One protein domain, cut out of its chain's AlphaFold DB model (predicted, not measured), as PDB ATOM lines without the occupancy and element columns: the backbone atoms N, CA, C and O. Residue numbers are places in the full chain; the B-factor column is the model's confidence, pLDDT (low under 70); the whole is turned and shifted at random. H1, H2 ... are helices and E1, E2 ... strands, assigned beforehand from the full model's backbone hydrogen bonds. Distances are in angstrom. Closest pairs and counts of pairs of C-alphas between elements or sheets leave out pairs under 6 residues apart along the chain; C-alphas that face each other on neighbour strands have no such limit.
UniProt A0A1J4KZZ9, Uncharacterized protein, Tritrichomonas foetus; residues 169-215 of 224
ATOM      1  N   CYS A 169      -2.749  19.619 -36.598       70.62
ATOM      2  CA  CYS A 169      -4.156  19.363 -36.301       70.62
ATOM      3  C   CYS A 169      -4.706  18.304 -37.263       70.62
ATOM      4  O   CYS A 169      -4.254  18.201 -38.403       70.62
ATOM      5  N   CYS A 170      -5.715  17.555 -36.823       75.12
ATOM      6  CA  CYS A 170      -6.448  16.663 -37.709       75.12
ATOM      7  C   CYS A 170      -7.047  17.442 -38.886       75.12
ATOM      8  O   CYS A 170      -7.692  18.474 -38.706       75.12
ATOM      9  N   ARG A 171      -6.880  16.903 -40.093       78.31
ATOM     10  CA  ARG A 171      -7.391  17.466 -41.347       78.31
ATOM     11  C   ARG A 171      -8.920  17.445 -41.459       78.31
ATOM     12  O   ARG A 171      -9.480  18.142 -42.304       78.31
ATOM     13  N   TYR A 172      -9.613  16.670 -40.622       75.38
ATOM     14  CA  TYR A 172     -11.073  16.619 -40.615       75.38
ATOM     15  C   TYR A 172     -11.661  17.954 -40.134       75.38
ATOM     16  O   TYR A 172     -11.324  18.445 -39.053       75.38
ATOM     17  N   ARG A 173     -12.547  18.556 -40.940       72.25
ATOM     18  CA  ARG A 173     -13.079  19.904 -40.688       72.25
ATOM     19  C   ARG A 173     -13.788  19.961 -39.332       72.25
ATOM     20  O   ARG A 173     -14.733  19.222 -39.093       72.25
ATOM     21  N   GLY A 174     -13.339  20.871 -38.465       64.88
ATOM     22  CA  GLY A 174     -13.911  21.061 -37.128       64.88
ATOM     23  C   GLY A 174     -13.418  20.074 -36.066       64.88
ATOM     24  O   GLY A 174     -13.905  20.121 -34.942       64.88
ATOM     25  N   CYS A 175     -12.453  19.199 -36.376       64.56
ATOM     26  CA  CYS A 175     -11.862  18.306 -35.384       64.56
ATOM     27  C   CYS A 175     -10.800  19.042 -34.537       64.56
ATOM     28  O   CYS A 175      -9.821  19.536 -35.096       64.56
ATOM     29  N   PRO A 176     -10.930  19.085 -33.197       61.47
ATOM     30  CA  PRO A 176      -9.966  19.766 -32.319       61.47
ATOM     31  C   PRO A 176      -8.731  18.906 -31.964       61.47
ATOM     32  O   PRO A 176      -7.820  19.346 -31.249       61.47
ATOM     33  N   LEU A 177      -8.701  17.652 -32.421       66.19
ATOM     34  CA  LEU A 177      -7.695  16.661 -32.043       66.19
ATOM     35  C   LEU A 177      -6.428  16.773 -32.904       66.19
ATOM     36  O   LEU A 177      -6.478  17.190 -34.060       66.19
ATOM     37  N   LEU A 178      -5.284  16.386 -32.330       67.50
ATOM     38  CA  LEU A 178      -4.014  16.325 -33.060       67.50
ATOM     39  C   LEU A 178      -3.999  15.121 -33.990       67.50
ATOM     40  O   LEU A 178      -4.522  14.060 -33.640       67.50
ATOM     41  N   ALA A 179      -3.400  15.304 -35.161       70.88
ATOM     42  CA  ALA A 179      -3.098  14.215 -36.059       70.88
ATOM     43  C   ALA A 179      -2.062  13.285 -35.418       70.88
ATOM     44  O   ALA A 179      -1.164  13.733 -34.700       70.88
ATOM     45  N   VAL A 180      -2.214  11.982 -35.641       67.50
ATOM     46  CA  VAL A 180      -1.215  11.000 -35.215       67.50
ATOM     47  C   VAL A 180       0.066  11.264 -36.000       67.50
ATOM     48  O   VAL A 180       0.011  11.616 -37.176       67.50
ATOM     49  N   HIS A 181       1.220  11.102 -35.361       63.16
ATOM     50  CA  HIS A 181       2.511  11.260 -36.023       63.16
ATOM     51  C   HIS A 181       2.576  10.420 -37.315       63.16
ATOM     52  O   HIS A 181       2.304   9.220 -37.290       63.16
ATOM     53  N   GLY A 182       2.918  11.052 -38.445       65.44
ATOM     54  CA  GLY A 182       2.923  10.409 -39.768       65.44
ATOM     55  C   GLY A 182       1.548  10.268 -40.444       65.44
ATOM     56  O   GLY A 182       1.454   9.637 -41.493       65.44
ATOM     57  N   SER A 183       0.490  10.853 -39.876       71.06
ATOM     58  CA  SER A 183      -0.860  10.906 -40.446       71.06
ATOM     59  C   SER A 183      -1.380  12.345 -40.519       71.06
ATOM     60  O   SER A 183      -0.953  13.217 -39.764       71.06
ATOM     61  N   ASP A 184      -2.340  12.584 -41.414       80.25
ATOM     62  CA  ASP A 184      -3.130  13.822 -41.478       80.25
ATOM     63  C   ASP A 184      -4.324  13.798 -40.499       80.25
ATOM     64  O   ASP A 184      -5.011  14.806 -40.304       80.25
ATOM     65  N   PHE A 185      -4.611  12.651 -39.874       78.25
ATOM     66  CA  PHE A 185      -5.817  12.430 -39.079       78.25
ATOM     67  C   PHE A 185      -5.509  12.093 -37.622       78.25
ATOM     68  O   PHE A 185      -4.506  11.456 -37.304       78.25
ATOM     69  N   CYS A 186      -6.380  12.537 -36.711       79.69
ATOM     70  CA  CYS A 186      -6.304  12.137 -35.307       79.69
ATOM     71  C   CYS A 186      -6.648  10.664 -35.141       79.69
ATOM     72  O   CYS A 186      -7.196  10.062 -36.058       79.69
ATOM     73  N   GLY A 187      -6.420  10.118 -33.943       73.44
ATOM     74  CA  GLY A 187      -6.773   8.735 -33.630       73.44
ATOM     75  C   GLY A 187      -8.160   8.351 -34.158       73.44
ATOM     76  O   GLY A 187      -8.276   7.427 -34.942       73.44
ATOM     77  N   TRP A 188      -9.219   9.093 -33.841       80.50
ATOM     78  CA  TRP A 188     -10.569   8.720 -34.282       80.50
ATOM     79  C   TRP A 188     -10.777   8.757 -35.799       80.50
ATOM     80  O   TRP A 188     -11.373   7.841 -36.359       80.50
ATOM     81  N   HIS A 189     -10.274   9.793 -36.471       83.75
ATOM     82  CA  HIS A 189     -10.459   9.952 -37.912       83.75
ATOM     83  C   HIS A 189      -9.472   9.130 -38.743       83.75
ATOM     84  O   HIS A 189      -9.730   8.915 -39.922       83.75
ATOM     85  N   ILE A 190      -8.387   8.619 -38.151       82.69
ATOM     86  CA  ILE A 190      -7.435   7.756 -38.860       82.69
ATOM     87  C   ILE A 190      -8.085   6.444 -39.306       82.69
ATOM     88  O   ILE A 190      -7.689   5.877 -40.314       82.69
ATOM     89  N   LEU A 191      -9.139   6.005 -38.606       79.75
ATOM     90  CA  LEU A 191      -9.942   4.834 -38.969       79.75
ATOM     91  C   LEU A 191     -10.752   5.042 -40.259       79.75
ATOM     92  O   LEU A 191     -11.196   4.068 -40.861       79.75
ATOM     93  N   LEU A 192     -10.968   6.298 -40.661       80.38
ATOM     94  CA  LEU A 192     -11.693   6.663 -41.877       80.38
ATOM     95  C   LEU A 192     -10.755   6.902 -43.068       80.38
ATOM     96  O   LEU A 192     -11.233   7.066 -44.189       80.38
ATOM     97  N   ASP A 193      -9.440   6.945 -42.845       77.50
ATOM     98  CA  ASP A 193      -8.464   7.190 -43.902       77.50
ATOM     99  C   ASP A 193      -8.165   5.896 -44.677       77.50
ATOM    100  O   ASP A 193      -7.659   4.903 -44.141       77.50
ATOM    101  N   ALA A 194      -8.460   5.915 -45.977       75.31
ATOM    102  CA  ALA A 194      -8.208   4.802 -46.885       75.31
ATOM    103  C   ALA A 194      -6.714   4.443 -46.982       75.31
ATOM    104  O   ALA A 194      -6.383   3.293 -47.263       75.31
ATOM    105  N   ASN A 195      -5.815   5.390 -46.696       73.31
ATOM    106  CA  ASN A 195      -4.368   5.180 -46.757       73.31
ATOM    107  C   ASN A 195      -3.766   4.686 -45.430       73.31
ATOM    108  O   ASN A 195      -2.609   4.272 -45.405       73.31
ATOM    109  N   GLN A 196      -4.525   4.698 -44.327       68.50
ATOM    110  CA  GLN A 196      -4.043   4.348 -42.981       68.50
ATOM    111  C   GLN A 196      -4.756   3.107 -42.415       68.50
ATOM    112  O   GLN A 196      -5.045   3.004 -41.223       68.50
ATOM    113  N   GLN A 197      -4.979   2.104 -43.272       70.31
ATOM    114  CA  GLN A 197      -5.632   0.823 -42.936       70.31
ATOM    115  C   GLN A 197      -4.829  -0.074 -41.983       70.31
ATOM    116  O   GLN A 197      -5.295  -1.155 -41.609       70.31
ATOM    117  N   ILE A 198      -3.635   0.367 -41.586       72.06
ATOM    118  CA  ILE A 198      -2.831  -0.254 -40.536       72.06
ATOM    119  C   ILE A 198      -3.451  -0.063 -39.150       72.06
ATOM    120  O   ILE A 198      -3.065  -0.781 -38.237       72.06
ATOM    121  N   TYR A 199      -4.411   0.853 -38.981       71.94
ATOM    122  CA  TYR A 199      -5.154   1.022 -37.735       71.94
ATOM    123  C   TYR A 199      -6.501   0.281 -37.780       71.94
ATOM    124  O   TYR A 199      -7.200   0.281 -38.792       71.94
ATOM    125  N   ALA A 200      -6.883  -0.356 -36.675       74.25
ATOM    126  CA  ALA A 200      -8.199  -0.939 -36.438       74.25
ATOM    127  C   ALA A 200      -8.780  -0.406 -35.129       74.25
ATOM    128  O   ALA A 200      -8.050  -0.080 -34.192       74.25
ATOM    129  N   LYS A 201     -10.107  -0.325 -35.059       76.69
ATOM    130  CA  LYS A 201     -10.802  -0.001 -33.815       76.69
ATOM    131  C   LYS A 201     -10.617  -1.163 -32.839       76.69
ATOM    132  O   LYS A 201     -10.875  -2.301 -33.203       76.69
ATOM    133  N   CYS A 202     -10.173  -0.888 -31.616       73.56
ATOM    134  CA  CYS A 202     -10.141  -1.897 -30.563       73.56
ATOM    135  C   CYS A 202     -11.573  -2.257 -30.149       73.56
ATOM    136  O   CYS A 202     -12.342  -1.370 -29.778       73.56
ATOM    137  N   ASP A 203     -11.902  -3.548 -30.149       69.94
ATOM    138  CA  ASP A 203     -13.243  -4.038 -29.801       69.94
ATOM    139  C   ASP A 203     -13.611  -3.804 -28.327       69.94
ATOM    140  O   ASP A 203     -14.789  -3.781 -27.979       69.94
ATOM    141  N   VAL A 204     -12.614  -3.582 -27.461       65.56
ATOM    142  CA  VAL A 204     -12.812  -3.410 -26.014       65.56
ATOM    143  C   VAL A 204     -12.967  -1.937 -25.624       65.56
ATOM    144  O   VAL A 204     -13.977  -1.549 -25.047       65.56
ATOM    145  N   CYS A 205     -11.978  -1.089 -25.931       67.56
ATOM    146  CA  CYS A 205     -11.974   0.320 -25.507       67.56
ATOM    147  C   CYS A 205     -12.371   1.307 -26.614       67.56
ATOM    148  O   CYS A 205     -12.410   2.516 -26.388       67.56
ATOM    149  N   GLY A 206     -12.619   0.820 -27.831       67.31
ATOM    150  CA  GLY A 206     -12.988   1.639 -28.981       67.31
ATOM    151  C   GLY A 206     -11.852   2.470 -29.581       67.31
ATOM    152  O   GLY A 206     -12.061   3.061 -30.637       67.31
ATOM    153  N   TRP A 207     -10.665   2.516 -28.963       68.62
ATOM    154  CA  TRP A 207      -9.539   3.301 -29.471       68.62
ATOM    155  C   TRP A 207      -8.865   2.645 -30.690       68.62
ATOM    156  O   TRP A 207      -8.705   1.424 -30.718       68.62
ATOM    157  N   PRO A 208      -8.421   3.438 -31.679       70.38
ATOM    158  CA  PRO A 208      -7.601   2.968 -32.792       70.38
ATOM    159  C   PRO A 208      -6.271   2.378 -32.310       70.38
ATOM    160  O   PRO A 208      -5.530   3.010 -31.555       70.38
ATOM    161  N   ARG A 209      -5.951   1.175 -32.781       72.06
ATOM    162  CA  ARG A 209      -4.703   0.446 -32.523       72.06
ATOM    163  C   ARG A 209      -4.102  -0.009 -33.842       72.06
ATOM    164  O   ARG A 209      -4.834  -0.235 -34.798       72.06
ATOM    165  N   LEU A 210      -2.785  -0.174 -33.888       73.56
ATOM    166  CA  LEU A 210      -2.144  -0.835 -35.021       73.56
ATOM    167  C   LEU A 210      -2.641  -2.286 -35.118       73.56
ATOM    168  O   LEU A 210      -2.739  -2.972 -34.102       73.56
ATOM    169  N   LYS A 211      -2.941  -2.748 -36.334       68.06
ATOM    170  CA  LYS A 211      -3.255  -4.140 -36.674       68.06
ATOM    171  C   LYS A 211      -1.983  -4.982 -36.561       68.06
ATOM    172  O   LYS A 211      -1.399  -5.386 -37.562       68.06
ATOM    173  N   THR A 212      -1.516  -5.227 -35.347       59.72
ATOM    174  CA  THR A 212      -0.515  -6.259 -35.065       59.72
ATOM    175  C   THR A 212      -1.209  -7.460 -34.425       59.72
ATOM    176  O   THR A 212      -2.204  -7.300 -33.723       59.72
ATOM    177  N   ARG A 213      -0.717  -8.678 -34.707       49.28
ATOM    178  CA  ARG A 213      -1.346  -9.951 -34.292       49.28
ATOM    179  C   ARG A 213      -1.559 -10.093 -32.775       49.28
ATOM    180  O   ARG A 213      -2.419 -10.871 -32.391       49.28
ATOM    181  N   ASP A 214      -0.870  -9.292 -31.961       55.03
ATOM    182  CA  ASP A 214      -0.916  -9.330 -30.494       55.03
ATOM    183  C   ASP A 214      -1.280  -7.966 -29.876       55.03
ATOM    184  O   ASP A 214      -0.652  -7.503 -28.925       55.03
ATOM    185  N   SER A 215      -2.282  -7.265 -30.415       51.62
ATOM    186  CA  SER A 215      -2.744  -5.996 -29.836       51.62
ATOM    187  C   SER A 215      -3.623  -6.224 -28.596       51.62
ATOM    188  O   SER A 215      -4.816  -5.909 -28.600       51.62
TER     189      SER A 215
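This is residues 169 to 215 of the 224 residues of an uncharacterized protein of Tritrichomonas foetus (UniProt A0A1J4KZZ9). This domain has little regular structure: a small two-stranded hairpin, E1 and E2, a one-turn helix, H1, beside it, and a long looped stretch, residues 169 to 186, beyond H1. These parts follow one another along the longest axis, with the last residues, 211 to 215, at the hairpin's far end. The printed part has 47 residues, 10 of them in named elements, in the order H1, E1, E2; the class is mixed and the sheet antiparallel. It is compact, with a radius of gyration of the C-alphas of 10.6 A, yet elongated, spanning 32 by 20 by 16 A.

E1, residues 199 to 201, and E2, residues 208 to 210, are each 7.0 A long; C-alpha 210 is at (-2.144, -0.835, -35.021). H1, residues 187 to 190, is 5.4 A long, from C-alpha 187 at (-6.773, 8.735, -33.630).

The hairpin's strands are antiparallel at 137 degrees, with N 200 and O 209 within hydrogen-bond range at 2.8 A. The closest C-alphas of H1 and E2, Gly 187 and Pro 208, are 5.9 A apart. H1 is too short for an O i to N i+4 pair; its one O i to N i+3 pair is within range.

The C-alphas farthest apart, Gly 174 and Asp 214, are 33.7 A apart. The printed part has no cut, and both links between named elements are short. The mean pLDDT of the printed part is 70.7, with 19 residues under 70, among them 203 to 207 and 211 to 215.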